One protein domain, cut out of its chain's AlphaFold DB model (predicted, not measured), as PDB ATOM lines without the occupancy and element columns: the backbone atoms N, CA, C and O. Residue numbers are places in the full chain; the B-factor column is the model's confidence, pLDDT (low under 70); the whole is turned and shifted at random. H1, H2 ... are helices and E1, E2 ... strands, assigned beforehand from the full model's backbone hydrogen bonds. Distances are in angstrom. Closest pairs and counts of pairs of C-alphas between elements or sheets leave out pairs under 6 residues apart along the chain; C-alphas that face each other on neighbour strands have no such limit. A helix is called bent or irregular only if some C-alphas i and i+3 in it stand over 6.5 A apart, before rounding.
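What this domain is: This is residues 11 to 80 and 149 to 296 of the 506 residues of the protein "PIN_8 domain-containing protein" of Streptomyces sp. DvalAA-14 (UniProt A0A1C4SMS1). A small sheet of three strands, E1, E2 and E5, is the core of the domain, with H1 and H10 over one face and H8 and H9 grazing it. H2 to H6 and H11 gather to one side of this sheet, and H7, H9 and the strand hairpin E3 and E4 to the other. The printed part has 218 residues, with named elements in the order H1 E1 H2 H3 H4 H5 H6 H7 H8 E2 E3 E4 H9 E5 H10 H11, mostly helix. The sheet, ordered E1 E2 E5, is parallel. The whole is compact, with a radius of gyration of the C-alphas of 16.9 A and spans of 45 by 43 by 34 A.

How they stand to each other: E2, residues 226 to 229, is parallel to E1, residues 28 to 31, at 26 degrees, with N 30 and O 227 at 3.0 A, within hydrogen-bond range. E2 is parallel to E5, residues 264 to 267, at 20 degrees, with N 228 and O 265 at 2.9 A. H1, residues 17 to 26, is on the sheet at a height of 9.5 A and runs across the strands. H10, residues 269 to 280, stands up from the same face and touches H1, the closest C-alphas being Arg 21 and Ser 275, 6.0 A. H10 and H11, residues 286 to 296, form a helical hairpin, closest at C-alphas 270 and 289, 5.0 A. H3, residues 44 to 55, touches H11 with residues 45 to 49 alone, closest at C-alphas 46 and 288, 4.7 A. H8, residues 207 to 222, and H9, residues 250 to 260, only graze the sheet and touch each other, closest at C-alphas 220 and 260, 4.3 A. H4, residues 65 to 80, touches H8, closest at C-alphas 66 and 211, 5.7 A, and H2, residues 33 to 38, closest at C-alphas 33 and 67, 5.0 A. H5, residues 149 to 152, is near H4; H6, residues 155 to 163, near H3; H7, residues 174 to 190, near H8. E3, residues 238 to 241, and E4, residues 244 to 248, form an antiparallel hairpin, with N 239 and O 247 at 2.8 A. Every O i to N i+4 pair is within range in H2, H3 and H6 to H10, but 5 of 6 in H1, 10 of 12 in H4 and 6 of 7 in H11; H5 is too short for one.

Where its parts are: H1 begins at C-alpha 17 (144.050, 160.202, 156.833), and H11 ends at C-alpha 296 (133.050, 145.508, 147.457). H7 is 24.6 A long, H4 23.6 A and H8 22.6 A. H4 is irregular, C-alphas 73 and 76 being 7.6 A apart.

The domain as a whole: The two C-alphas farthest apart, of His 12 and Asn 152, are 48.4 A apart. Residues 81 to 148 are not printed, and C-alphas 80 and 149 are 11.8 A apart across the cut. The link from H7 to H8 is long. Residue 296 alone has pLDDT under 70.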
ATOM      1  N   GLY A  11     152.741 159.064 145.029       83.12
ATOM      2  CA  GLY A  11     152.067 157.760 144.898       83.12
ATOM      3  C   GLY A  11     152.811 156.570 145.507       83.12
ATOM      4  O   GLY A  11     152.292 155.447 145.541       83.12
ATOM      5  N   HIS A  12     154.037 156.783 145.996       86.38
ATOM      6  CA  HIS A  12     154.885 155.695 146.479       86.38
ATOM      7  C   HIS A  12     154.681 155.342 147.957       86.38
ATOM      8  O   HIS A  12     155.244 154.356 148.432       86.38
ATOM      9  N   TRP A  13     153.830 156.071 148.668       86.81
ATOM     10  CA  TRP A  13     153.551 155.855 150.080       86.81
ATOM     11  C   TRP A  13     152.102 156.226 150.394       86.81
ATOM     12  O   TRP A  13     151.424 156.900 149.620       86.81
ATOM     13  N   ARG A  14     151.601 155.737 151.528       88.19
ATOM     14  CA  ARG A  14     150.207 155.940 151.914       88.19
ATOM     15  C   ARG A  14     149.997 157.368 152.406       88.19
ATOM     16  O   ARG A  14     150.588 157.755 153.412       88.19
ATOM     17  N   ARG A  15     149.100 158.107 151.749       87.62
ATOM     18  CA  ARG A  15     148.718 159.454 152.191       87.62
ATOM     19  C   ARG A  15     148.061 159.403 153.584       87.62
ATOM     20  O   ARG A  15     147.321 158.450 153.866       87.62
ATOM     21  N   PRO A  16     148.332 160.376 154.474       87.75
ATOM     22  CA  PRO A  16     147.724 160.432 155.798       87.75
ATOM     23  C   PRO A  16     146.200 160.529 155.717       87.75
ATOM     24  O   PRO A  16     145.648 161.030 154.742       87.75
ATOM     25  N   ALA A  17     145.508 160.091 156.770       87.12
ATOM     26  CA  ALA A  17     144.050 160.202 156.833       87.12
ATOM     27  C   ALA A  17     143.565 161.662 156.744       87.12
ATOM     28  O   ALA A  17     142.487 161.909 156.212       87.12
ATOM     29  N   ASP A  18     144.372 162.610 157.225       88.19
ATOM     30  CA  ASP A  18     144.085 164.048 157.193       88.19
ATOM     31  C   ASP A  18     143.919 164.571 155.773       88.19
ATOM     32  O   ASP A  18     142.978 165.307 155.515       88.19
ATOM     33  N   ASP A  19     144.717 164.087 154.824       90.31
ATOM     34  CA  ASP A  19     144.599 164.494 153.425       90.31
ATOM     35  C   ASP A  19     143.229 164.124 152.843       90.31
ATOM     36  O   ASP A  19     142.637 164.896 152.095       90.31
ATOM     37  N   TYR A  20     142.680 162.965 153.221       92.44
ATOM     38  CA  TYR A  20     141.332 162.559 152.815       92.44
ATOM     39  C   TYR A  20     140.242 163.365 153.531       92.44
ATOM     40  O   TYR A  20     139.193 163.637 152.943       92.44
ATOM     41  N   ARG A  21     140.478 163.738 154.797       91.50
ATOM     42  CA  ARG A  21     139.588 164.628 155.559       91.50
ATOM     43  C   ARG A  21     139.580 166.040 154.994       91.50
ATOM     44  O   ARG A  21     138.541 166.682 155.006       91.50
ATOM     45  N   ASP A  22     140.697 166.519 154.473       92.75
ATOM     46  CA  ASP A  22     140.776 167.832 153.847       92.75
ATOM     47  C   ASP A  22     140.201 167.805 152.434       92.75
ATOM     48  O   ASP A  22     139.372 168.650 152.101       92.75
ATOM     49  N   ALA A  23     140.515 166.772 151.650       95.19
ATOM     50  CA  ALA A  23     139.987 166.603 150.302       95.19
ATOM     51  C   ALA A  23     138.455 166.539 150.258       95.19
ATOM     52  O   ALA A  23     137.848 167.063 149.329       95.19
ATOM     53  N   ILE A  24     137.790 165.971 151.272       95.38
ATOM     54  CA  ILE A  24     136.319 165.976 151.292       95.38
ATOM     55  C   ILE A  24     135.734 167.394 151.394       95.38
ATOM     56  O   ILE A  24     134.619 167.626 150.924       95.38
ATOM     57  N   LYS A  25     136.483 168.347 151.964       94.88
ATOM     58  CA  LYS A  25     136.087 169.753 152.135       94.88
ATOM     59  C   LYS A  25     136.508 170.631 150.952       94.88
ATOM     60  O   LYS A  25     135.847 171.632 150.705       94.88
ATOM     61  N   THR A  26     137.584 170.283 150.242       95.50
ATOM     62  CA  THR A  26     138.220 171.183 149.257       95.50
ATOM     63  C   THR A  26     138.270 170.648 147.826       95.50
ATOM     64  O   THR A  26     138.280 171.447 146.892       95.50
ATOM     65  N   SER A  27     138.287 169.330 147.623       98.00
ATOM     66  CA  SER A  27     138.433 168.716 146.298       98.00
ATOM     67  C   SER A  27     137.113 168.647 145.536       98.00
ATOM     68  O   SER A  27     136.034 168.636 146.133       98.00
ATOM     69  N   LEU A  28     137.203 168.532 144.213       98.56
ATOM     70  CA  LEU A  28     136.096 168.098 143.371       98.56
ATOM     71  C   LEU A  28     135.827 166.610 143.651       98.56
ATOM     72  O   LEU A  28     136.724 165.769 143.539       98.56
ATOM     73  N   ILE A  29     134.600 166.297 144.056       98.56
ATOM     74  CA  ILE A  29     134.137 164.946 144.354       98.56
ATOM     75  C   ILE A  29     133.645 164.312 143.059       98.56
ATOM     76  O   ILE A  29     132.633 164.732 142.501       98.56
ATOM     77  N   VAL A  30     134.351 163.280 142.607       98.56
ATOM     78  CA  VAL A  30     134.011 162.546 141.386       98.56
ATOM     79  C   VAL A  30     133.426 161.194 141.758       98.56
ATOM     80  O   VAL A  30     134.097 160.401 142.419       98.56
ATOM     81  N   LEU A  31     132.191 160.913 141.342       98.12
ATOM     82  CA  LEU A  31     131.565 159.612 141.589       98.12
ATOM     83  C   LEU A  31     131.779 158.656 140.419       98.12
ATOM     84  O   LEU A  31     131.617 159.026 139.260       98.12
ATOM     85  N   ASP A  32     132.086 157.409 140.754       96.38
ATOM     86  CA  ASP A  32     132.137 156.296 139.810       96.38
ATOM     87  C   ASP A  32     130.746 155.664 139.583       96.38
ATOM     88  O   ASP A  32     129.846 155.757 140.429       96.38
ATOM     89  N   THR A  33     130.576 154.952 138.467       95.88
ATOM     90  CA  THR A  33     129.338 154.263 138.075       95.88
ATOM     91  C   THR A  33     128.857 153.312 139.167       95.88
ATOM     92  O   THR A  33     127.664 153.255 139.478       95.88
ATOM     93  N   ASN A  34     129.774 152.579 139.808       93.94
ATOM     94  CA  ASN A  34     129.413 151.610 140.845       93.94
ATOM     95  C   ASN A  34     128.767 152.249 142.088       93.94
ATOM     96  O   ASN A  34     127.990 151.579 142.775       93.94
ATOM     97  N   ILE A  35     129.031 153.531 142.351       96.38
ATOM     98  CA  ILE A  35     128.430 154.278 143.454       96.38
ATOM     99  C   ILE A  35     126.985 154.613 143.110       96.38
ATOM    100  O   ILE A  35     126.086 154.334 143.905       96.38
ATOM    101  N   LEU A  36     126.753 155.126 141.897       97.12
ATOM    102  CA  LEU A  36     125.413 155.452 141.406       97.12
ATOM    103  C   LEU A  36     124.532 154.199 141.319       97.12
ATOM    104  O   LEU A  36     123.397 154.198 141.789       97.12
ATOM    105  N   LEU A  37     125.074 153.092 140.801       95.94
ATOM    106  CA  LEU A  37     124.367 151.807 140.757       95.94
ATOM    107  C   LEU A  37     124.135 151.211 142.155       95.94
ATOM    108  O   LEU A  37     123.172 150.473 142.361       95.94
ATOM    109  N   GLY A  38     124.993 151.534 143.127       93.62
ATOM    110  CA  GLY A  38     124.846 151.122 144.523       93.62
ATOM    111  C   GLY A  38     123.555 151.626 145.175       93.62
ATOM    112  O   GLY A  38     122.967 150.903 145.980       93.62
ATOM    113  N   LEU A  39     123.050 152.799 144.769       95.31
ATOM    114  CA  LEU A  39     121.801 153.385 145.283       95.31
ATOM    115  C   LEU A  39     120.581 152.466 145.085       95.31
ATOM    116  O   LEU A  39     119.671 152.468 145.918       95.31
ATOM    117  N   TYR A  40     120.587 151.647 144.027       93.56
ATOM    118  CA  TYR A  40     119.535 150.667 143.733       93.56
ATOM    119  C   TYR A  40     119.595 149.408 144.606       93.56
ATOM    120  O   TYR A  40     118.624 148.659 144.664       93.56
ATOM    121  N   ARG A  41     120.722 149.166 145.284       90.06
ATOM    122  CA  ARG A  41     120.930 148.018 146.185       90.06
ATOM    123  C   ARG A  41     120.844 148.403 147.659       90.06
ATOM    124  O   ARG A  41     120.796 147.537 148.525       90.06
ATOM    125  N   PHE A  42     120.870 149.697 147.958       91.25
ATOM    126  CA  PHE A  42     120.765 150.199 149.318       91.25
ATOM    127  C   PHE A  42     119.330 150.160 149.831       91.25
ATOM    128  O   PHE A  42     118.366 150.413 149.099       91.25
ATOM    129  N   THR A  43     119.220 149.910 151.136       90.88
ATOM    130  CA  THR A  43     117.982 150.137 151.888       90.88
ATOM    131  C   THR A  43     117.519 151.597 151.751       90.88
ATOM    132  O   THR A  43     118.358 152.483 151.553       90.88
ATOM    133  N   PRO A  44     116.214 151.889 151.916       92.75
ATOM    134  CA  PRO A  44     115.697 153.255 151.801       92.75
ATOM    135  C   PRO A  44     116.429 154.260 152.704       92.75
ATOM    136  O   PRO A  44     116.774 155.356 152.268       92.75
ATOM    137  N   ALA A  45     116.733 153.859 153.945       93.31
ATOM    138  CA  ALA A  45     117.477 154.680 154.897       93.31
ATOM    139  C   ALA A  45     118.903 154.976 154.407       93.31
ATOM    140  O   ALA A  45     119.287 156.138 154.311       93.31
ATOM    141  N   ALA A  46     119.660 153.947 154.006       94.12
ATOM    142  CA  ALA A  46     121.024 154.120 153.504       94.12
ATOM    143  C   ALA A  46     121.085 154.974 152.230       94.12
ATOM    144  O   ALA A  46     122.011 155.763 152.052       94.12
ATOM    145  N   ARG A  47     120.076 154.857 151.360       95.50
ATOM    146  CA  ARG A  47     119.935 155.699 150.169       95.50
ATOM    147  C   ARG A  47     119.712 157.164 150.541       95.50
ATOM    148  O   ARG A  47     120.386 158.031 149.996       95.50
ATOM    149  N   SER A  48     118.805 157.430 151.481       95.94
ATOM    150  CA  SER A  48     118.539 158.786 151.971       95.94
ATOM    151  C   SER A  48     119.775 159.412 152.618       95.94
ATOM    152  O   SER A  48     120.067 160.575 152.366       95.94
ATOM    153  N   GLU A  49     120.516 158.650 153.425       97.06
ATOM    154  CA  GLU A  49     121.749 159.125 154.061       97.06
ATOM    155  C   GLU A  49     122.857 159.403 153.031       97.06
ATOM    156  O   GLU A  49     123.590 160.379 153.165       97.06
ATOM    157  N   LEU A  50     122.971 158.589 151.973       97.25
ATOM    158  CA  LEU A  50     123.910 158.871 150.886       97.25
ATOM    159  C   LEU A  50     123.521 160.152 150.130       97.25
ATOM    160  O   LEU A  50     124.393 160.973 149.868       97.25
ATOM    161  N   PHE A  51     122.237 160.372 149.833       97.38
ATOM    162  CA  PHE A  51     121.792 161.633 149.228       97.38
ATOM    163  C   PHE A  51     122.042 162.854 150.133       97.38
ATOM    164  O   PHE A  51     122.465 163.885 149.617       97.38
ATOM    165  N   ASP A  52     121.867 162.740 151.458       96.25
ATOM    166  CA  ASP A  52     122.231 163.800 152.424       96.25
ATOM    167  C   ASP A  52     123.734 164.115 152.394       96.25
ATOM    168  O   ASP A  52     124.151 165.270 152.425       96.25
ATOM    169  N   VAL A  53     124.579 163.087 152.291       96.94
ATOM    170  CA  VAL A  53     126.025 163.293 152.160       96.94
ATOM    171  C   VAL A  53     126.368 163.990 150.845       96.94
ATOM    172  O   VAL A  53     127.189 164.906 150.844       96.94
ATOM    173  N   LEU A  54     125.766 163.568 149.731       97.31
ATOM    174  CA  LEU A  54     126.062 164.147 148.422       97.31
ATOM    175  C   LEU A  54     125.551 165.589 148.289       97.31
ATOM    176  O   LEU A  54     126.228 166.399 147.663       97.31
ATOM    177  N   SER A  55     124.421 165.938 148.913       96.25
ATOM    178  CA  SER A  55     123.910 167.317 148.912       96.25
ATOM    179  C   SER A  55     124.828 168.283 149.672       96.25
ATOM    180  O   SER A  55     124.994 169.433 149.276       96.25
ATOM    181  N   LYS A  56     125.517 167.813 150.720       96.38
ATOM    182  CA  LYS A  56     126.508 168.608 151.473       96.38
ATOM    183  C   LYS A  56     127.780 168.936 150.689       96.38
ATOM    184  O   LYS A  56     128.557 169.776 151.136       96.38
ATOM    185  N   VAL A  57     128.015 168.257 149.569       96.44
ATOM    186  CA  VAL A  57     129.149 168.507 148.665       96.44
ATOM    187  C   VAL A  57     128.679 168.866 147.259       96.44
ATOM    188  O   VAL A  57     129.451 168.746 146.312       96.44
ATOM    189  N   GLU A  58     127.414 169.265 147.108       96.19
ATOM    190  CA  GLU A  58     126.770 169.470 145.812       96.19
ATOM    191  C   GLU A  58     127.536 170.465 144.928       96.19
ATOM    192  O   GLU A  58     127.703 170.231 143.733       96.19
ATOM    193  N   ASP A  59     128.058 171.539 145.516       95.81
ATOM    194  CA  ASP A  59     128.853 172.576 144.851       95.81
ATOM    195  C   ASP A  59     130.147 172.045 144.214       95.81
ATOM    196  O   ASP A  59     130.659 172.613 143.246       95.81
ATOM    197  N   ARG A  60     130.664 170.934 144.740       96.94
ATOM    198  CA  ARG A  60     131.892 170.269 144.291       96.94
ATOM    199  C   ARG A  60     131.634 168.861 143.774       96.94
ATOM    200  O   ARG A  60     132.584 168.108 143.589       96.94
ATOM    201  N   LEU A  61     130.382 168.486 143.553       98.06
ATOM    202  CA  LEU A  61     130.029 167.185 143.012       98.06
ATOM    203  C   LEU A  61     130.115 167.227 141.489       98.06
ATOM    204  O   LEU A  61     129.640 168.176 140.866       98.06
ATOM    205  N   TRP A  62     130.703 166.200 140.883       98.56
ATOM    206  CA  TRP A  62     130.747 166.065 139.432       98.56
ATOM    207  C   TRP A  62     130.830 164.602 138.995       98.56
ATOM    208  O   TRP A  62     131.331 163.743 139.725       98.56
ATOM    209  N   VAL A  63     130.323 164.304 137.798       98.38
ATOM    210  CA  VAL A  63     130.300 162.950 137.235       98.38
ATOM    211  C   VAL A  63     130.747 162.962 135.763       98.38
ATOM    212  O   VAL A  63     130.212 163.738 134.973       98.38
ATOM    213  N   PRO A  64     131.683 162.091 135.343       98.50
ATOM    214  CA  PRO A  64     132.064 161.945 133.936       98.50
ATOM    215  C   PRO A  64     130.877 161.549 133.048       98.50
ATOM    216  O   PRO A  64     130.022 160.770 133.470       98.50
ATOM    217  N   ASN A  65     130.850 161.994 131.788       98.12
ATOM    218  CA  ASN A  65     129.826 161.553 130.827       98.12
ATOM    219  C   ASN A  65     129.798 160.025 130.685       98.12
ATOM    220  O   ASN A  65     128.725 159.433 130.642       98.12
ATOM    221  N   GLN A  66     130.975 159.394 130.662       97.69
ATOM    222  CA  GLN A  66     131.102 157.943 130.553       97.69
ATOM    223  C   GLN A  66     130.433 157.219 131.734       97.69
ATOM    224  O   GLN A  66     129.778 156.201 131.535       97.69
ATOM    225  N   VAL A  67     130.520 157.775 132.948       98.25
ATOM    226  CA  VAL A  67     129.816 157.234 134.123       98.25
ATOM    227  C   VAL A  67     128.299 157.338 133.951       98.25
ATOM    228  O   VAL A  67     127.565 156.419 134.314       98.25
ATOM    229  N   VAL A  68     127.815 158.446 133.382       97.88
ATOM    230  CA  VAL A  68     126.387 158.636 133.093       97.88
ATOM    231  C   VAL A  68     125.901 157.630 132.044       97.88
ATOM    232  O   VAL A  68     124.858 157.009 132.250       97.88
ATOM    233  N   ASP A  69     126.654 157.424 130.960       96.75
ATOM    234  CA  ASP A  69     126.331 156.439 129.916       96.75
ATOM    235  C   ASP A  69     126.236 155.020 130.501       96.75
ATOM    236  O   ASP A  69     125.209 154.346 130.373       96.75
ATOM    237  N   GLU A  70     127.248 154.601 131.263       96.62
ATOM    238  CA  GLU A  70     127.246 153.297 131.928       96.62
ATOM    239  C   GLU A  70     126.097 153.152 132.931       96.62
ATOM    240  O   GLU A  70     125.464 152.095 133.015       96.62
ATOM    241  N   TYR A  71     125.790 154.210 133.682       97.12
ATOM    242  CA  TYR A  71     124.667 154.224 134.609       97.12
ATOM    243  C   TYR A  71     123.338 153.979 133.883       97.12
ATOM    244  O   TYR A  71     122.569 153.111 134.305       97.12
ATOM    245  N   TYR A  72     123.068 154.673 132.771       95.56
ATOM    246  CA  TYR A  72     121.829 154.477 132.010       95.56
ATOM    247  C   TYR A  72     121.721 153.074 131.411       95.56
ATOM    248  O   TYR A  72     120.632 152.495 131.430       95.56
ATOM    249  N   GLN A  73     122.834 152.504 130.947       94.06
ATOM    250  CA  GLN A  73     122.875 151.138 130.420       94.06
ATOM    251  C   GLN A  73     122.637 150.081 131.509       94.06
ATOM    252  O   GLN A  73     122.048 149.037 131.244       94.06
ATOM    253  N   ARG A  74     123.077 150.342 132.749       93.56
ATOM    254  CA  ARG A  74     123.135 149.333 133.822       93.56
ATOM    255  C   ARG A  74     122.100 149.500 134.933       93.56
ATOM    256  O   ARG A  74     121.938 148.570 135.723       93.56
ATOM    257  N   ARG A  75     121.399 150.633 135.043       94.19
ATOM    258  CA  ARG A  75     120.492 150.904 136.181       94.19
ATOM    259  C   ARG A  75     119.365 149.879 136.322       94.19
ATOM    260  O   ARG A  75     119.077 149.446 137.434       94.19
ATOM    261  N   ILE A  76     118.767 149.445 135.208       92.94
ATOM    262  CA  ILE A  76     117.681 148.451 135.224       92.94
ATOM    263  C   ILE A  76     118.222 147.091 135.667       92.94
ATOM    264  O   ILE A  76     117.638 146.450 136.541       92.94
ATOM    265  N   ASP A  77     119.379 146.692 135.134       91.81
ATOM    266  CA  ASP A  77     120.062 145.462 135.531       91.81
ATOM    267  C   ASP A  77     120.439 145.478 137.014       91.81
ATOM    268  O   ASP A  77     120.281 144.473 137.696       91.81
ATOM    269  N   ALA A  78     120.895 146.614 137.551       90.81
ATOM    270  CA  ALA A  78     121.267 146.726 138.960       90.81
ATOM    271  C   ALA A  78     120.086 146.451 139.907       90.81
ATOM    272  O   ALA A  78     120.280 145.808 140.942       90.81
ATOM    273  N   VAL A  79     118.880 146.903 139.543       90.88
ATOM    274  CA  VAL A  79     117.638 146.624 140.284       90.88
ATOM    275  C   VAL A  79     117.211 145.181 140.081       90.88
ATOM    276  O   VAL A  79     116.908 144.497 141.055       90.88
ATOM    277  N   LYS A  80     117.221 144.705 138.832       89.56
ATOM    278  CA  LYS A  80     116.854 143.330 138.499       89.56
ATOM    279  C   LYS A  80     117.713 142.324 139.262       89.56
ATOM    280  O   LYS A  80     117.167 141.489 139.967       89.56
ATOM    281  N   LYS A 149     108.237 150.200 138.988       90.69
ATOM    282  CA  LYS A 149     108.477 151.530 139.555       90.69
ATOM    283  C   LYS A 149     109.703 152.194 138.930       90.69
ATOM    284  O   LYS A 149     109.633 153.359 138.572       90.69
ATOM    285  N   VAL A 150     110.807 151.471 138.755       91.62
ATOM    286  CA  VAL A 150     112.061 152.009 138.187       91.62
ATOM    287  C   VAL A 150     111.964 152.260 136.674       91.62
ATOM    288  O   VAL A 150     112.664 153.114 136.129       91.62
ATOM    289  N   VAL A 151     111.097 151.541 135.966       90.56
ATOM    290  CA  VAL A 151     110.845 151.793 134.542       90.56
ATOM    291  C   VAL A 151     109.953 153.022 134.353       90.56
ATOM    292  O   VAL A 151     110.247 153.845 133.491       90.56
ATOM    293  N   ASN A 152     108.904 153.175 135.168       91.44
ATOM    294  CA  ASN A 152     107.880 154.205 134.956       91.44
ATOM    295  C   ASN A 152     108.101 155.504 135.751       91.44
ATOM    296  O   ASN A 152     107.734 156.577 135.283       91.44
ATOM    297  N   ALA A 153     108.652 155.418 136.963       92.50
ATOM    298  CA  ALA A 153     108.773 156.531 137.905       92.50
ATOM    299  C   ALA A 153     109.975 156.326 138.843       92.50
ATOM    300  O   ALA A 153     109.818 156.170 140.055       92.50
ATOM    301  N   ASP A 154     111.179 156.282 138.268       95.44
ATOM    302  CA  ASP A 154     112.418 156.011 139.002       95.44
ATOM    303  C   ASP A 154     112.739 157.138 140.007       95.44
ATOM    304  O   ASP A 154     113.142 158.240 139.601       95.44
ATOM    305  N   PRO A 155     112.597 156.891 141.326       95.38
ATOM    306  CA  PRO A 155     112.851 157.917 142.330       95.38
ATOM    307  C   PRO A 155     114.346 158.238 142.458       95.38
ATOM    308  O   PRO A 155     114.699 159.348 142.845       95.38
ATOM    309  N   ILE A 156     115.226 157.285 142.132       97.00
ATOM    310  CA  ILE A 156     116.678 157.458 142.228       97.00
ATOM    311  C   ILE A 156     117.166 158.301 141.063       97.00
ATOM    312  O   ILE A 156     117.896 159.263 141.282       97.00
ATOM    313  N   LEU A 157     116.719 157.977 139.848       97.31
ATOM    314  CA  LEU A 157     117.019 158.773 138.662       97.31
ATOM    315  C   LEU A 157     116.548 160.217 138.837       97.31
ATOM    316  O   LEU A 157     117.302 161.135 138.544       97.31
ATOM    317  N   SER A 158     115.333 160.418 139.355       97.25
ATOM    318  CA  SER A 158     114.782 161.761 139.581       97.25
ATOM    319  C   SER A 158     115.634 162.567 140.570       97.25
ATOM    320  O   SER A 158     115.969 163.719 140.302       97.25
ATOM    321  N   ALA A 159     116.039 161.951 141.686       97.56
ATOM    322  CA  ALA A 159     116.898 162.595 142.679       97.56
ATOM    323  C   ALA A 159     118.310 162.881 142.137       97.56
ATOM    324  O   ALA A 159     118.849 163.960 142.370       97.56
ATOM    325  N   LEU A 160     118.901 161.943 141.387       97.94
ATOM    326  CA  LEU A 160     120.203 162.136 140.747       97.94
ATOM    327  C   LEU A 160     120.159 163.219 139.670       97.94
ATOM    328  O   LEU A 160     121.075 164.026 139.615       97.94
ATOM    329  N   ALA A 161     119.106 163.268 138.852       96.88
ATOM    330  CA  ALA A 161     118.942 164.289 137.822       96.88
ATOM    331  C   ALA A 161     118.887 165.694 138.432       96.88
ATOM    332  O   ALA A 161     119.526 166.600 137.915       96.88
ATOM    333  N   GLN A 162     118.188 165.861 139.558       97.31
ATOM    334  CA  GLN A 162     118.170 167.130 140.284       97.31
ATOM    335  C   GLN A 162     119.542 167.461 140.889       97.31
ATOM    336  O   GLN A 162     120.033 168.576 140.746       97.31
ATOM    337  N   LEU A 163     120.165 166.497 141.567       97.88
ATOM    338  CA  LEU A 163     121.430 166.701 142.270       97.88
ATOM    339  C   LEU A 163     122.606 166.961 141.315       97.88
ATOM    340  O   LEU A 163     123.512 167.724 141.649       97.88
ATOM    341  N   LEU A 164     122.613 166.320 140.146       97.44
ATOM    342  CA  LEU A 164     123.702 166.362 139.166       97.44
ATOM    343  C   LEU A 164     123.427 167.307 137.989       97.44
ATOM    344  O   LEU A 164     124.206 167.319 137.035       97.44
ATOM    345  N   ASP A 165     122.361 168.107 138.045       96.88
ATOM    346  CA  ASP A 165     122.057 169.079 136.995       96.88
ATOM    347  C   ASP A 165     123.214 170.076 136.819       96.88
ATOM    348  O   ASP A 165     123.682 170.685 137.785       96.88
ATOM    349  N   GLY A 166     123.724 170.186 135.587       96.38
ATOM    350  CA  GLY A 166     124.914 170.980 135.251       96.38
ATOM    351  C   GLY A 166     126.243 170.457 135.822       96.38
ATOM    352  O   GLY A 166     127.248 171.165 135.775       96.38
ATOM    353  N   LYS A 167     126.274 169.236 136.373       97.44
ATOM    354  CA  LYS A 167     127.441 168.640 137.057       97.44
ATOM    355  C   LYS A 167     127.934 167.359 136.379       97.44
ATOM    356  O   LYS A 167     128.577 166.520 137.008       97.44
ATOM    357  N   THR A 168     127.636 167.204 135.095       97.44
ATOM    358  CA  THR A 168     128.086 166.075 134.277       97.44
ATOM    359  C   THR A 168     129.065 166.538 133.211       97.44
ATOM    360  O   THR A 168     128.881 167.610 132.641       97.44
ATOM    361  N   GLY A 169     130.076 165.727 132.909       95.19
ATOM    362  CA  GLY A 169     130.988 165.994 131.800       95.19
ATOM    363  C   GLY A 169     130.297 165.948 130.435       95.19
ATOM    364  O   GLY A 169     129.304 165.235 130.245       95.19
ATOM    365  N   ASP A 170     130.874 166.660 129.472       94.50
ATOM    366  CA  ASP A 170     130.428 166.634 128.081       94.50
ATOM    367  C   ASP A 170     130.813 165.317 127.388       94.50
ATOM    368  O   ASP A 170     131.871 164.741 127.678       94.50
ATOM    369  N   PRO A 171     129.983 164.811 126.459       95.88
ATOM    370  CA  PRO A 171     130.361 163.676 125.632       95.88
ATOM    371  C   PRO A 171     131.518 164.052 124.701       95.88
ATOM    372  O   PRO A 171     131.555 165.147 124.142       95.88
ATOM    373  N   PHE A 172     132.428 163.108 124.466       96.44
ATOM    374  CA  PHE A 172     133.458 163.265 123.439       96.44
ATOM    375  C   PHE A 172     132.837 163.375 122.040       96.44
ATOM    376  O   PHE A 172     131.900 162.632 121.715       96.44
ATOM    377  N   SER A 173     133.407 164.236 121.191       96.44
ATOM    378  CA  SER A 173     133.072 164.279 119.764       96.44
ATOM    379  C   SER A 173     133.447 162.964 119.065       96.44
ATOM    380  O   SER A 173     134.209 162.151 119.593       96.44
ATOM    381  N   ALA A 174     132.927 162.731 117.858       95.00
ATOM    382  CA  ALA A 174     133.262 161.529 117.094       95.00
ATOM    383  C   ALA A 174     134.771 161.444 116.788       95.00
ATOM    384  O   ALA A 174     135.378 160.382 116.926       95.00
ATOM    385  N   GLU A 175     135.380 162.577 116.443       95.69
ATOM    386  CA  GLU A 175     136.806 162.712 116.149       95.69
ATOM    387  C   GLU A 175     137.659 162.484 117.405       95.69
ATOM    388  O   GLU A 175     138.664 161.771 117.365       95.69
ATOM    389  N   GLU A 176     137.236 163.042 118.545       96.44
ATOM    390  CA  GLU A 176     137.896 162.807 119.829       96.44
ATOM    391  C   GLU A 176     137.836 161.334 120.225       96.44
ATOM    392  O   GLU A 176     138.861 160.766 120.599       96.44
ATOM    393  N   LYS A 177     136.666 160.694 120.097       95.19
ATOM    394  CA  LYS A 177     136.511 159.263 120.389       95.19
ATOM    395  C   LYS A 177     137.457 158.420 119.546       95.19
ATOM    396  O   LYS A 177     138.108 157.534 120.091       95.19
ATOM    397  N   GLU A 178     137.585 158.698 118.248       95.88
ATOM    398  CA  GLU A 178     138.511 157.960 117.383       95.88
ATOM    399  C   GLU A 178     139.968 158.100 117.854       95.88
ATOM    400  O   GLU A 178     140.696 157.109 117.944       95.88
ATOM    401  N   SER A 179     140.393 159.318 118.198       97.19
ATOM    402  CA  SER A 179     141.744 159.559 118.713       97.19
ATOM    403  C   SER A 179     141.979 158.870 120.059       97.19
ATOM    404  O   SER A 179     143.029 158.264 120.272       97.19
ATOM    405  N   LEU A 180     141.008 158.939 120.969       97.25
ATOM    406  CA  LEU A 180     141.093 158.321 122.290       97.25
ATOM    407  C   LEU A 180     141.097 156.794 122.206       97.25
ATOM    408  O   LEU A 180     141.790 156.154 122.986       97.25
ATOM    409  N   LEU A 181     140.397 156.194 121.243       96.31
ATOM    410  CA  LEU A 181     140.449 154.747 121.018       96.31
ATOM    411  C   LEU A 181     141.825 154.283 120.524       96.31
ATOM    412  O   LEU A 181     142.285 153.216 120.926       96.31
ATOM    413  N   LYS A 182     142.512 155.081 119.697       96.25
ATOM    414  CA  LYS A 182     143.901 154.790 119.295       96.25
ATOM    415  C   LYS A 182     144.843 154.840 120.498       96.25
ATOM    416  O   LYS A 182     145.654 153.935 120.675       96.25
ATOM    417  N   GLU A 183     144.689 155.852 121.348       96.19
ATOM    418  CA  GLU A 183     145.466 155.964 122.586       96.19
ATOM    419  C   GLU A 183     145.139 154.838 123.576       96.19
ATOM    420  O   GLU A 183     146.040 154.272 124.185       96.19
ATOM    421  N   PHE A 184     143.873 154.433 123.688       96.38
ATOM    422  CA  PHE A 184     143.480 153.278 124.491       96.38
ATOM    423  C   PHE A 184     144.207 152.006 124.040       96.38
ATOM    424  O   PHE A 184     144.765 151.303 124.877       96.38
ATOM    425  N   SER A 185     144.275 151.732 122.733       95.12
ATOM    426  CA  SER A 185     145.033 150.587 122.209       95.12
ATOM    427  C   SER A 185     146.509 150.640 122.615       95.12
ATOM    428  O   SER A 185     147.043 149.653 123.115       95.12
ATOM    429  N   ASN A 186     147.148 151.809 122.502       95.88
ATOM    430  CA  ASN A 186     148.528 152.012 122.949       95.88
ATOM    431  C   ASN A 186     148.688 151.784 124.468       95.88
ATOM    432  O   ASN A 186     149.626 151.122 124.920       95.88
ATOM    433  N   ARG A 187     147.741 152.268 125.279       96.00
ATOM    434  CA  ARG A 187     147.711 152.032 126.731       96.00
ATOM    435  C   ARG A 187     147.553 150.556 127.076       96.00
ATOM    436  O   ARG A 187     148.197 150.087 128.010       96.00
ATOM    437  N   VAL A 188     146.752 149.809 126.319       94.56
ATOM    438  CA  VAL A 188     146.611 148.355 126.483       94.56
ATOM    439  C   VAL A 188     147.930 147.644 126.181       94.56
ATOM    440  O   VAL A 188     148.382 146.835 126.992       94.56
ATOM    441  N   GLU A 189     148.576 147.972 125.060       94.56
ATOM    442  CA  GLU A 189     149.860 147.382 124.652       94.56
ATOM    443  C   GLU A 189     150.974 147.653 125.673       94.56
ATOM    444  O   GLU A 189     151.725 146.750 126.048       94.56
ATOM    445  N   THR A 190     151.038 148.884 126.183       94.88
ATOM    446  CA  THR A 190     152.040 149.326 127.167       94.88
ATOM    447  C   THR A 190     151.658 149.025 128.619       94.88
ATOM    448  O   THR A 190     152.467 149.243 129.520       94.88
ATOM    449  N   LYS A 191     150.450 148.495 128.865       94.19
ATOM    450  CA  LYS A 191     149.860 148.278 130.202       94.19
ATOM    451  C   LYS A 191     149.817 149.551 131.059       94.19
ATOM    452  O   LYS A 191     150.011 149.508 132.276       94.19
ATOM    453  N   THR A 192     149.549 150.683 130.418       94.38
ATOM    454  CA  THR A 192     149.414 151.986 131.067       94.38
ATOM    455  C   THR A 192     148.031 152.102 131.726       94.38
ATOM    456  O   THR A 192     147.019 151.904 131.050       94.38
ATOM    457  N   PRO A 193     147.943 152.392 133.038       94.75
ATOM    458  CA  PRO A 193     146.669 152.525 133.745       94.75
ATOM    459  C   PRO A 193     145.921 153.834 133.423       94.75
ATOM    460  O   PRO A 193     146.565 154.821 133.070       94.75
ATOM    461  N   PRO A 194     144.589 153.889 133.620       93.75
ATOM    462  CA  PRO A 194     143.699 152.778 133.957       93.75
ATOM    463  C   PRO A 194     143.088 152.136 132.696       93.75
ATOM    464  O   PRO A 194     143.215 152.659 131.590       93.75
ATOM    465  N   GLY A 195     142.415 150.995 132.857       88.00
ATOM    466  CA  GLY A 195     141.572 150.369 131.834       88.00
ATOM    467  C   GLY A 195     142.225 149.240 131.039       88.00
ATOM    468  O   GLY A 195     141.518 148.444 130.424       88.00
ATOM    469  N   TYR A 196     143.552 149.071 131.089       89.06
ATOM    470  CA  TYR A 196     144.216 147.981 130.353       89.06
ATOM    471  C   TYR A 196     143.780 146.580 130.827       89.06
ATOM    472  O   TYR A 196     143.892 145.609 130.077       89.06
ATOM    473  N   ARG A 197     143.263 146.454 132.060       85.44
ATOM    474  CA  ARG A 197     142.722 145.191 132.595       85.44
ATOM    475  C   ARG A 197     141.394 144.788 131.962       85.44
ATOM    476  O   ARG A 197     141.058 143.606 131.963       85.44
ATOM    477  N   ASP A 198     140.687 145.747 131.379       84.00
ATOM    478  CA  ASP A 198     139.370 145.556 130.784       84.00
ATOM    479  C   ASP A 198     139.424 145.324 129.265       84.00
ATOM    480  O   ASP A 198     138.390 145.069 128.649       84.00
ATOM    481  N   ALA A 199     140.622 145.283 128.669       85.25
ATOM    482  CA  ALA A 199     140.835 145.053 127.236       85.25
ATOM    483  C   ALA A 199     140.203 143.753 126.695       85.25
ATOM    484  O   ALA A 199     139.880 143.662 125.515       85.25
ATOM    485  N   GLY A 200     140.019 142.738 127.550       83.38
ATOM    486  CA  GLY A 200     139.376 141.472 127.183       83.38
ATOM    487  C   GLY A 200     137.842 141.509 127.162       83.38
ATOM    488  O   GLY A 200     137.216 140.511 126.797       83.38
ATOM    489  N   LYS A 201     137.211 142.615 127.579       86.19
ATOM    490  CA  LYS A 201     135.751 142.759 127.556       86.19
ATOM    491  C   LYS A 201     135.266 142.969 126.121       86.19
ATOM    492  O   LYS A 201     135.861 143.711 125.350       86.19
ATOM    493  N   LYS A 202     134.147 142.326 125.772       79.31
ATOM    494  CA  LYS A 202     133.531 142.453 124.438       79.31
ATOM    495  C   LYS A 202     132.932 143.838 124.193       79.31
ATOM    496  O   LYS A 202     132.900 144.295 123.058       79.31
ATOM    497  N   GLU A 203     132.460 144.480 125.254       80.00
ATOM    498  CA  GLU A 203     131.793 145.777 125.228       80.00
ATOM    499  C   GLU A 203     132.415 146.678 126.292       80.00
ATOM    500  O   GLU A 203     132.842 146.196 127.345       80.00
ATOM    501  N   ASN A 204     132.475 147.979 126.000       85.69
ATOM    502  CA  ASN A 204     132.959 149.017 126.910       85.69
ATOM    503  C   ASN A 204     134.352 148.745 127.531       85.69
ATOM    504  O   ASN A 204     134.630 149.109 128.670       85.69
ATOM    505  N   ALA A 205     135.258 148.103 126.782       91.38
ATOM    506  CA  ALA A 205     136.625 147.830 127.241       91.38
ATOM    507  C   ALA A 205     137.424 149.109 127.572       91.38
ATOM    508  O   ALA A 205     138.345 149.073 128.380       91.38
ATOM    509  N   HIS A 206     137.055 150.233 126.951       93.62
ATOM    510  CA  HIS A 206     137.692 151.543 127.099       93.62
ATOM    511  C   HIS A 206     137.054 152.431 128.182       93.62
ATOM    512  O   HIS A 206     137.552 153.534 128.403       93.62
ATOM    513  N   GLY A 207     135.985 151.977 128.851       94.44
ATOM    514  CA  GLY A 207     135.200 152.786 129.793       94.44
ATOM    515  C   GLY A 207     136.050 153.434 130.887       94.44
ATOM    516  O   GLY A 207     136.067 154.658 131.005       94.44
ATOM    517  N   ASP A 208     136.860 152.642 131.596       94.88
ATOM    518  CA  ASP A 208     137.771 153.130 132.644       94.88
ATOM    519  C   ASP A 208     138.725 154.233 132.138       94.88
ATOM    520  O   ASP A 208     138.962 155.225 132.831       94.88
ATOM    521  N   TYR A 209     139.256 154.093 130.918       96.75
ATOM    522  CA  TYR A 209     140.132 155.106 130.325       96.75
ATOM    523  C   TYR A 209     139.362 156.377 129.950       96.75
ATOM    524  O   TYR A 209     139.846 157.483 130.176       96.75
ATOM    525  N   PHE A 210     138.148 156.244 129.416       97.69
ATOM    526  CA  PHE A 210     137.311 157.394 129.075       97.69
ATOM    527  C   PHE A 210     136.911 158.181 130.325       97.69
ATOM    528  O   PHE A 210     137.029 159.405 130.325       97.69
ATOM    529  N   ILE A 211     136.535 157.493 131.409       97.88
ATOM    530  CA  ILE A 211     136.317 158.097 132.732       97.88
ATOM    531  C   ILE A 211     137.553 158.902 133.140       97.88
ATOM    532  O   ILE A 211     137.445 160.083 133.472       97.88
ATOM    533  N   TRP A 212     138.733 158.282 133.079       97.88
ATOM    534  CA  TRP A 212     139.990 158.911 133.475       97.88
ATOM    535  C   TRP A 212     140.331 160.162 132.657       97.88
ATOM    536  O   TRP A 212     140.661 161.204 133.226       97.88
ATOM    537  N   GLU A 213     140.183 160.098 131.333       98.25
ATOM    538  CA  GLU A 213     140.428 161.236 130.448       98.25
ATOM    539  C   GLU A 213     139.502 162.418 130.775       98.25
ATOM    540  O   GLU A 213     139.954 163.563 130.841       98.25
ATOM    541  N   GLN A 214     138.217 162.159 131.033       98.50
ATOM    542  CA  GLN A 214     137.275 163.211 131.424       98.50
ATOM    543  C   GLN A 214     137.621 163.813 132.788       98.50
ATOM    544  O   GLN A 214     137.563 165.031 132.947       98.50
ATOM    545  N   VAL A 215     138.034 162.988 133.752       98.50
ATOM    546  CA  VAL A 215     138.466 163.446 135.082       98.50
ATOM    547  C   VAL A 215     139.671 164.384 134.987       98.50
ATOM    548  O   VAL A 215     139.671 165.432 135.631       98.50
ATOM    549  N   ILE A 216     140.674 164.064 134.160       98.31
ATOM    550  CA  ILE A 216     141.833 164.945 133.942       98.31
ATOM    551  C   ILE A 216     141.398 166.281 133.332       98.31
ATOM    552  O   ILE A 216     141.837 167.340 133.790       98.31
ATOM    553  N   ARG A 217     140.548 166.249 132.297       98.00
ATOM    554  CA  ARG A 217     140.071 167.466 131.622       98.00
ATOM    555  C   ARG A 217     139.300 168.373 132.575       98.00
ATOM    556  O   ARG A 217     139.581 169.569 132.613       98.00
ATOM    557  N   GLU A 218     138.394 167.808 133.369       98.19
ATOM    558  CA  GLU A 218     137.586 168.576 134.320       98.19
ATOM    559  C   GLU A 218     138.443 169.166 135.447       98.19
ATOM    560  O   GLU A 218     138.336 170.351 135.768       98.19
ATOM    561  N   SER A 219     139.348 168.355 136.000       97.75
ATOM    562  CA  SER A 219     140.326 168.767 137.010       97.75
ATOM    563  C   SER A 219     141.144 169.974 136.543       97.75
ATOM    564  O   SER A 219     141.245 170.981 137.248       97.75
ATOM    565  N   LYS A 220     141.651 169.912 135.304       98.06
ATOM    566  CA  LYS A 220     142.396 171.001 134.665       98.06
ATOM    567  C   LYS A 220     141.532 172.239 134.433       98.06
ATOM    568  O   LYS A 220     141.985 173.349 134.694       98.06
ATOM    569  N   ALA A 221     140.308 172.063 133.934       97.50
ATOM    570  CA  ALA A 221     139.405 173.168 133.623       97.50
ATOM    571  C   ALA A 221     139.014 173.964 134.878       97.50
ATOM    572  O   ALA A 221     138.958 175.192 134.834       97.50
ATOM    573  N   ARG A 222     138.788 173.275 136.004       96.12
ATOM    574  CA  ARG A 222     138.444 173.905 137.289       96.12
ATOM    575  C   ARG A 222     139.656 174.288 138.135       96.12
ATOM    576  O   ARG A 222     139.494 175.025 139.103       96.12
ATOM    577  N   ASN A 223     140.845 173.790 137.793       97.12
ATOM    578  CA  ASN A 223     142.049 173.873 138.618       97.12
ATOM    579  C   ASN A 223     141.797 173.372 140.056       97.12
ATOM    580  O   ASN A 223     142.142 174.028 141.040       97.12
ATOM    581  N   MET A 224     141.126 172.222 140.173       96.94
ATOM    582  CA  MET A 224     140.726 171.640 141.455       96.94
ATOM    583  C   MET A 224     141.302 170.232 141.636       96.94
ATOM    584  O   MET A 224     141.220 169.423 140.714       96.94
ATOM    585  N   PRO A 225     141.828 169.894 142.828       97.81
ATOM    586  CA  PRO A 225     142.161 168.517 143.177       97.81
ATOM    587  C   PRO A 225     140.951 167.588 143.086       97.81
ATOM    588  O   PRO A 225     139.816 168.014 143.307       97.81
ATOM    589  N   ILE A 226     141.202 166.306 142.835       98.44
ATOM    590  CA  ILE A 226     140.163 165.286 142.676       98.44
ATOM    591  C   ILE A 226     140.129 164.371 143.897       98.44
ATOM    592  O   ILE A 226     141.151 163.812 144.299       98.44
ATOM    593  N   LEU A 227     138.934 164.167 144.449       98.31
ATOM    594  CA  LEU A 227     138.625 163.039 145.321       98.31
ATOM    595  C   LEU A 227     137.649 162.118 144.589       98.31
ATOM    596  O   LEU A 227     136.441 162.352 144.571       98.31
ATOM    597  N   MET A 228     138.180 161.065 143.977       98.06
ATOM    598  CA  MET A 228     137.369 160.064 143.295       98.06
ATOM    599  C   MET A 228     136.814 159.063 144.311       98.06
ATOM    600  O   MET A 228     137.560 158.493 145.113       98.06
ATOM    601  N   VAL A 229     135.504 158.840 144.274       97.56
ATOM    602  CA  VAL A 229     134.798 157.891 145.132       97.56
ATOM    603  C   VAL A 229     134.428 156.672 144.300       97.56
ATOM    604  O   VAL A 229     133.562 156.741 143.430       97.56
ATOM    605  N   THR A 230     135.073 155.542 144.582       94.62
ATOM    606  CA  THR A 230     134.792 154.260 143.926       94.62
ATOM    607  C   THR A 230     134.960 153.106 144.903       94.62
ATOM    608  O   THR A 230     135.842 153.107 145.761       94.62
ATOM    609  N   ASN A 231     134.099 152.098 144.794       90.19
ATOM    610  CA  ASN A 231     134.291 150.836 145.504       90.19
ATOM    611  C   ASN A 231     135.138 149.828 144.717       90.19
ATOM    612  O   ASN A 231     135.492 148.785 145.277       90.19
ATOM    613  N   ASP A 232     135.481 150.139 143.466       84.00
ATOM    614  CA  ASP A 232     136.397 149.334 142.684       84.00
ATOM    615  C   ASP A 232     137.823 149.537 143.205       84.00
ATOM    616  O   ASP A 232     138.253 150.633 143.564       84.00
ATOM    617  N   ALA A 233     138.548 148.435 143.320       83.31
ATOM    618  CA  ALA A 233     139.928 148.432 143.756       83.31
ATOM    619  C   ALA A 233     140.783 147.521 142.873       83.31
ATOM    620  O   ALA A 233     141.676 146.830 143.388       83.31
ATOM    621  N   LYS A 234     140.473 147.522 141.568       87.44
ATOM    622  CA  LYS A 234     141.314 146.988 140.497       87.44
ATOM    623  C   LYS A 234     142.752 147.501 140.620       87.44
ATOM    624  O   LYS A 234     143.021 148.615 141.073       87.44
ATOM    625  N   GLU A 235     143.687 146.660 140.200       86.69
ATOM    626  CA  GLU A 235     145.130 146.900 140.312       86.69
ATOM    627  C   GLU A 235     145.670 147.976 139.363       86.69
ATOM    628  O   GLU A 235     146.754 148.508 139.592       86.69
ATOM    629  N   ASP A 236     144.935 148.303 138.301       89.56
ATOM    630  CA  ASP A 236     145.248 149.408 137.398       89.56
ATOM    631  C   ASP A 236     144.757 150.764 137.924       89.56
ATOM    632  O   ASP A 236     145.217 151.791 137.447       89.56
ATOM    633  N   TRP A 237     143.939 150.792 138.977       92.75
ATOM    634  CA  TRP A 237     143.567 152.020 139.688       92.75
ATOM    635  C   TRP A 237     144.304 152.179 141.019       92.75
ATOM    636  O   TRP A 237     144.786 153.264 141.358       92.75
ATOM    637  N   ILE A 238     144.404 151.092 141.788       92.31
ATOM    638  CA  ILE A 238     144.841 151.108 143.186       92.31
ATOM    639  C   ILE A 238     146.159 150.363 143.368       92.31
ATOM    640  O   ILE A 238     146.299 149.194 143.003       92.31
ATOM    641  N   ARG A 239     147.110 151.006 144.050       90.88
ATOM    642  CA  ARG A 239     148.345 150.368 144.505       90.88
ATOM    643  C   ARG A 239     148.130 149.646 145.831       90.88
ATOM    644  O   ARG A 239     147.593 150.205 146.793       90.88
ATOM    645  N   ARG A 240     148.615 148.406 145.892       87.62
ATOM    646  CA  ARG A 240     148.613 147.571 147.094       87.62
ATOM    647  C   ARG A 240     150.021 147.111 147.436       87.62
ATOM    648  O   ARG A 240     150.784 146.760 146.544       87.62
ATOM    649  N   GLU A 241     150.323 147.055 148.726       81.31
ATOM    650  CA  GLU A 241     151.572 146.512 149.264       81.31
ATOM    651  C   GLU A 241     151.269 145.611 150.453       81.31
ATOM    652  O   GLU A 241     150.515 145.998 151.343       81.31
ATOM    653  N   ALA A 242     151.815 144.391 150.452       81.00
ATOM    654  CA  ALA A 242     151.563 143.391 151.498       81.00
ATOM    655  C   ALA A 242     150.060 143.201 151.825       81.00
ATOM    656  O   ALA A 242     149.668 143.032 152.975       81.00
ATOM    657  N   GLY A 243     149.196 143.279 150.804       80.50
ATOM    658  CA  GLY A 243     147.738 143.172 150.949       80.50
ATOM    659  C   GLY A 243     147.026 144.449 151.424       80.50
ATOM    660  O   GLY A 243     145.796 144.498 151.409       80.50
ATOM    661  N   LEU A 244     147.760 145.505 151.780       78.88
ATOM    662  CA  LEU A 244     147.215 146.785 152.229       78.88
ATOM    663  C   LEU A 244     147.063 147.765 151.061       78.88
ATOM    664  O   LEU A 244     147.915 147.837 150.182       78.88
ATOM    665  N   ILE A 245     145.974 148.539 151.060       84.75
ATOM    666  CA  ILE A 245     145.768 149.632 150.098       84.75
ATOM    667  C   ILE A 245     146.673 150.801 150.485       84.75
ATOM    668  O   ILE A 245     146.585 151.312 151.605       84.75
ATOM    669  N   VAL A 246     147.513 151.227 149.544       86.94
ATOM    670  CA  VAL A 246     148.383 152.397 149.697       86.94
ATOM    671  C   VAL A 246     147.668 153.655 149.204       86.94
ATOM    672  O   VAL A 246     147.657 154.662 149.906       86.94
ATOM    673  N   GLY A 247     147.026 153.582 148.035       90.25
ATOM    674  CA  GLY A 247     146.340 154.706 147.397       90.25
ATOM    675  C   GLY A 247     146.185 154.487 145.893       90.25
ATOM    676  O   GLY A 247     146.256 153.348 145.424       90.25
ATOM    677  N   ALA A 248     145.992 155.572 145.141       94.25
ATOM    678  CA  ALA A 248     146.016 155.526 143.681       94.25
ATOM    679  C   ALA A 248     147.386 155.057 143.162       94.25
ATOM    680  O   ALA A 248     148.414 155.212 143.829       94.25
ATOM    681  N   ARG A 249     147.400 154.464 141.968       94.75
ATOM    682  CA  ARG A 249     148.632 154.094 141.261       94.75
ATOM    683  C   ARG A 249     149.537 155.326 141.048       94.75
ATOM    684  O   ARG A 249     149.013 156.383 140.690       94.75
ATOM    685  N   PRO A 250     150.868 155.212 141.242       94.88
ATOM    686  CA  PRO A 250     151.800 156.318 141.022       94.88
ATOM    687  C   PRO A 250     151.670 156.951 139.638       94.88
ATOM    688  O   PRO A 250     151.690 158.170 139.538       94.88
ATOM    689  N   GLU A 251     151.442 156.137 138.607       95.94
ATOM    690  CA  GLU A 251     151.293 156.591 137.223       95.94
ATOM    691  C   GLU A 251     150.070 157.501 137.040       95.94
ATOM    692  O   GLU A 251     150.137 158.481 136.308       95.94
ATOM    693  N   LEU A 252     148.965 157.229 137.749       97.06
ATOM    694  CA  LEU A 252     147.766 158.076 137.709       97.06
ATOM    695  C   LEU A 252     148.000 159.414 138.413       97.06
ATOM    696  O   LEU A 252     147.536 160.456 137.955       97.06
ATOM    697  N   ILE A 253     148.726 159.389 139.533       96.12
ATOM    698  CA  ILE A 253     149.084 160.602 140.274       96.12
ATOM    699  C   ILE A 253     150.040 161.461 139.437       96.12
ATOM    700  O   ILE A 253     149.849 162.672 139.345       96.12
ATOM    701  N   GLU A 254     151.035 160.843 138.800       95.69
ATOM    702  CA  GLU A 254     151.985 161.521 137.917       95.69
ATOM    703  C   GLU A 254     151.293 162.102 136.679       95.69
ATOM    704  O   GLU A 254     151.524 163.263 136.344       95.69
ATOM    705  N   GLU A 255     150.388 161.353 136.043       97.19
ATOM    706  CA  GLU A 255     149.630 161.847 134.894       97.19
ATOM    707  C   GLU A 255     148.711 163.019 135.276       97.19
ATOM    708  O   GLU A 255     148.699 164.034 134.575       97.19
ATOM    709  N   MET A 256     147.992 162.927 136.403       97.81
ATOM    710  CA  MET A 256     147.179 164.037 136.917       97.81
ATOM    711  C   MET A 256     148.042 165.279 137.149       97.81
ATOM    712  O   MET A 256     147.704 166.372 136.685       97.81
ATOM    713  N   LYS A 257     149.199 165.111 137.797       95.38
ATOM    714  CA  LYS A 257     150.112 166.220 138.074       95.38
ATOM    715  C   LYS A 257     150.684 166.822 136.790       95.38
ATOM    716  O   LYS A 257     150.741 168.037 136.661       95.38
ATOM    717  N   SER A 258     151.056 165.993 135.819       96.62
ATOM    718  CA  SER A 258     151.608 166.433 134.534       96.62
ATOM    719  C   SER A 258     150.584 167.182 133.675       96.62
ATOM    720  O   SER A 258     150.903 168.209 133.074       96.62
ATOM    721  N   ARG A 259     149.343 166.683 133.603       97.81
ATOM    722  CA  ARG A 259     148.335 167.187 132.657       97.81
ATOM    723  C   ARG A 259     147.439 168.282 133.235       97.81
ATOM    724  O   ARG A 259     147.009 169.148 132.461       97.81
ATOM    725  N   ALA A 260     147.164 168.243 134.539       97.25
ATOM    726  CA  ALA A 260     146.246 169.150 135.234       97.25
ATOM    727  C   ALA A 260     146.896 169.978 136.360       97.25
ATOM    728  O   ALA A 260     146.273 170.926 136.816       97.25
ATOM    729  N   ASP A 261     148.124 169.658 136.787       96.44
ATOM    730  CA  ASP A 261     148.840 170.300 137.908       96.44
ATOM    731  C   ASP A 261     148.136 170.214 139.283       96.44
ATOM    732  O   ASP A 261     148.456 170.941 140.225       96.44
ATOM    733  N   THR A 262     147.227 169.253 139.452       96.00
ATOM    734  CA  THR A 262     146.448 169.043 140.683       96.00
ATOM    735  C   THR A 262     146.743 167.687 141.340       96.00
ATOM    736  O   THR A 262     147.484 166.858 140.809       96.00
ATOM    737  N   GLU A 263     146.204 167.465 142.545       94.94
ATOM    738  CA  GLU A 263     146.350 166.204 143.290       94.94
ATOM    739  C   GLU A 263     145.185 165.243 142.994       94.94
ATOM    740  O   GLU A 263     144.043 165.664 142.788       94.94
ATOM    741  N   LEU A 264     145.467 163.937 143.057       96.88
ATOM    742  CA  LEU A 264     144.480 162.861 142.975       96.88
ATOM    743  C   LEU A 264     144.452 162.071 144.283       96.88
ATOM    744  O   LEU A 264     145.465 161.506 144.700       96.88
ATOM    745  N   LEU A 265     143.263 161.922 144.861       96.62
ATOM    746  CA  LEU A 265     142.976 160.913 145.872       96.62
ATOM    747  C   LEU A 265     141.831 160.017 145.403       96.62
ATOM    748  O   LEU A 265     140.848 160.483 144.833       96.62
ATOM    749  N   ILE A 266     141.945 158.724 145.698       95.88
ATOM    750  CA  ILE A 266     140.870 157.751 145.494       95.88
ATOM    751  C   ILE A 266     140.451 157.214 146.856       95.88
ATOM    752  O   ILE A 266     141.293 156.770 147.644       95.88
ATOM    753  N   THR A 267     139.153 157.257 147.139       94.56
ATOM    754  CA  THR A 267     138.559 156.749 148.373       94.56
ATOM    755  C   THR A 267     137.391 155.820 148.077       94.56
ATOM    756  O   THR A 267     136.737 155.902 147.041       94.56
ATOM    757  N   GLN A 268     137.115 154.934 149.025       93.12
ATOM    758  CA  GLN A 268     135.992 154.008 148.945       93.12
ATOM    759  C   GLN A 268     134.766 154.596 149.623       93.12
ATOM    760  O   GLN A 268     134.901 155.341 150.597       93.12
ATOM    761  N   LEU A 269     133.569 154.205 149.182       95.00
ATOM    762  CA  LEU A 269     132.317 154.805 149.649       95.00
ATOM    763  C   LEU A 269     132.169 154.752 151.173       95.00
ATOM    764  O   LEU A 269     131.847 155.752 151.801       95.00
ATOM    765  N   GLY A 270     132.476 153.608 151.793       93.44
ATOM    766  CA  GLY A 270     132.405 153.466 153.253       93.44
ATOM    767  C   GLY A 270     133.341 154.419 154.012       93.44
ATOM    768  O   GLY A 270     132.974 154.928 155.069       93.44
ATOM    769  N   LEU A 271     134.531 154.706 153.470       92.19
ATOM    770  CA  LEU A 271     135.465 155.675 154.057       92.19
ATOM    771  C   LEU A 271     135.019 157.112 153.787       92.19
ATOM    772  O   LEU A 271     135.056 157.930 154.698       92.19
ATOM    773  N   PHE A 272     134.539 157.398 152.576       95.50
ATOM    774  CA  PHE A 272     133.950 158.687 152.222       95.50
ATOM    775  C   PHE A 272     132.794 159.058 153.159       95.50
ATOM    776  O   PHE A 272     132.792 160.146 153.721       95.50
ATOM    777  N   LEU A 273     131.878 158.124 153.424       95.19
ATOM    778  CA  LEU A 273     130.762 158.309 154.353       95.19
ATOM    779  C   LEU A 273     131.223 158.562 155.799       95.19
ATOM    780  O   LEU A 273     130.679 159.430 156.482       95.19
ATOM    781  N   LYS A 274     132.248 157.835 156.272       93.06
ATOM    782  CA  LYS A 274     132.859 158.071 157.594       93.06
ATOM    783  C   LYS A 274     133.458 159.476 157.686       93.06
ATOM    784  O   LYS A 274     133.213 160.173 158.670       93.06
ATOM    785  N   SER A 275     134.199 159.897 156.662       92.56
ATOM    786  CA  SER A 275     134.775 161.241 156.588       92.56
ATOM    787  C   SER A 275     133.693 162.316 156.486       92.56
ATOM    788  O   SER A 275     133.779 163.316 157.184       92.56
ATOM    789  N   ALA A 276     132.628 162.100 155.709       93.25
ATOM    790  CA  ALA A 276     131.512 163.040 155.588       93.25
ATOM    791  C   ALA A 276     130.787 163.248 156.920       93.25
ATOM    792  O   ALA A 276     130.455 164.372 157.291       93.25
ATOM    793  N   LYS A 277     130.581 162.172 157.686       92.88
ATOM    794  CA  LYS A 277     130.026 162.267 159.037       92.88
ATOM    795  C   LYS A 277     130.904 163.120 159.955       92.88
ATOM    796  O   LYS A 277     130.379 163.956 160.682       92.88
ATOM    797  N   ALA A 278     132.217 162.893 159.928       90.69
ATOM    798  CA  ALA A 278     133.168 163.582 160.796       90.69
ATOM    799  C   ALA A 278     133.369 165.058 160.413       90.69
ATOM    800  O   ALA A 278     133.381 165.916 161.289       90.69
ATOM    801  N   GLU A 279     133.497 165.350 159.118       93.06
ATOM    802  CA  GLU A 279     133.926 166.661 158.618       93.06
ATOM    803  C   GLU A 279     132.761 167.550 158.159       93.06
ATOM    804  O   GLU A 279     132.871 168.771 158.210       93.06
ATOM    805  N   LEU A 280     131.640 166.965 157.718       91.50
ATOM    806  CA  LEU A 280     130.486 167.694 157.159       91.50
ATOM    807  C   LEU A 280     129.236 167.612 158.051       91.50
ATOM    808  O   LEU A 280     128.162 168.092 157.675       91.50
ATOM    809  N   GLY A 281     129.332 166.948 159.209       87.62
ATOM    810  CA  GLY A 281     128.200 166.725 160.114       87.62
ATOM    811  C   GLY A 281     127.039 165.984 159.445       87.62
ATOM    812  O   GLY A 281     125.877 166.310 159.687       87.62
ATOM    813  N   ALA A 282     127.334 165.073 158.512       87.25
ATOM    814  CA  ALA A 282     126.316 164.277 157.833       87.25
ATOM    815  C   ALA A 282     125.734 163.194 158.745       87.25
ATOM    816  O   ALA A 282     126.451 162.587 159.550       87.25
ATOM    817  N   SER A 283     124.435 162.923 158.610       89.50
ATOM    818  CA  SER A 283     123.778 161.888 159.407       89.50
ATOM    819  C   SER A 283     123.989 160.521 158.767       89.50
ATOM    820  O   SER A 283     123.153 160.049 158.008       89.50
ATOM    821  N   VAL A 284     125.111 159.874 159.090       93.19
ATOM    822  CA  VAL A 284     125.430 158.529 158.588       93.19
ATOM    823  C   VAL A 284     125.370 157.496 159.714       93.19
ATOM    824  O   VAL A 284     126.089 157.592 160.725       93.19
ATOM    825  N   SER A 285     124.538 156.476 159.529       92.69
ATOM    826  CA  SER A 285     124.408 155.342 160.437       92.69
ATOM    827  C   SER A 285     125.495 154.280 160.194       92.69
ATOM    828  O   SER A 285     126.008 154.130 159.079       92.69
ATOM    829  N   PRO A 286     125.854 153.479 161.217       91.56
ATOM    830  CA  PRO A 286     126.761 152.344 161.033       91.56
ATOM    831  C   PRO A 286     126.259 151.327 159.996       91.56
ATOM    832  O   PRO A 286     127.066 150.715 159.302       91.56
ATOM    833  N   SER A 287     124.935 151.171 159.859       89.62
ATOM    834  CA  SER A 287     124.333 150.264 158.874       89.62
ATOM    835  C   SER A 287     124.606 150.715 157.438       89.62
ATOM    836  O   SER A 287     124.974 149.892 156.603       89.62
ATOM    837  N   THR A 288     124.504 152.013 157.151       90.44
ATOM    838  CA  THR A 288     124.800 152.577 155.825       90.44
ATOM    839  C   THR A 288     126.262 152.392 155.447       90.44
ATOM    840  O   THR A 288     126.577 151.979 154.331       90.44
ATOM    841  N   VAL A 289     127.169 152.617 156.399       91.44
ATOM    842  CA  VAL A 289     128.599 152.342 156.212       91.44
ATOM    843  C   VAL A 289     128.834 150.864 155.893       91.44
ATOM    844  O   VAL A 289     129.555 150.557 154.946       91.44
ATOM    845  N   ALA A 290     128.210 149.950 156.641       87.81
ATOM    846  CA  ALA A 290     128.346 148.514 156.409       87.81
ATOM    847  C   ALA A 290     127.801 148.098 155.030       87.81
ATOM    848  O   ALA A 290     128.448 147.335 154.318       87.81
ATOM    849  N   GLN A 291     126.658 148.648 154.601       88.69
ATOM    850  CA  GLN A 291     126.114 148.424 153.254       88.69
ATOM    851  C   GLN A 291     127.090 148.904 152.166       88.69
ATOM    852  O   GLN A 291     127.348 148.181 151.202       88.69
ATOM    853  N   ALA A 292     127.695 150.082 152.347       89.06
ATOM    854  CA  ALA A 292     128.691 150.622 151.426       89.06
ATOM    855  C   ALA A 292     129.978 149.782 151.356       89.06
ATOM    856  O   ALA A 292     130.585 149.679 150.288       89.06
ATOM    857  N   GLU A 293     130.401 149.176 152.467       85.81
ATOM    858  CA  GLU A 293     131.564 148.285 152.522       85.81
ATOM    859  C   GLU A 293     131.270 146.902 151.913       85.81
ATOM    860  O   GLU A 293     132.136 146.339 151.243       85.81
ATOM    861  N   SER A 294     130.046 146.389 152.050       79.69
ATOM    862  CA  SER A 294     129.628 145.094 151.489       79.69
ATOM    863  C   SER A 294     129.536 145.082 149.961       79.69
ATOM    864  O   SER A 294     129.769 144.046 149.341       79.69
ATOM    865  N   LEU A 295     129.289 146.230 149.317       71.94
ATOM    866  CA  LEU A 295     129.276 146.339 147.848       71.94
ATOM    867  C   LEU A 295     130.624 146.009 147.177       71.94
ATOM    868  O   LEU A 295     130.668 145.830 145.961       71.94
ATOM    869  N   ARG A 296     131.712 145.879 147.948       59.28
ATOM    870  CA  ARG A 296     133.050 145.508 147.457       59.28
ATOM    871  C   ARG A 296     133.140 144.084 146.903       59.28
ATOM    872  O   ARG A 296     134.057 143.792 146.146       59.28
TER     873      ARG A 296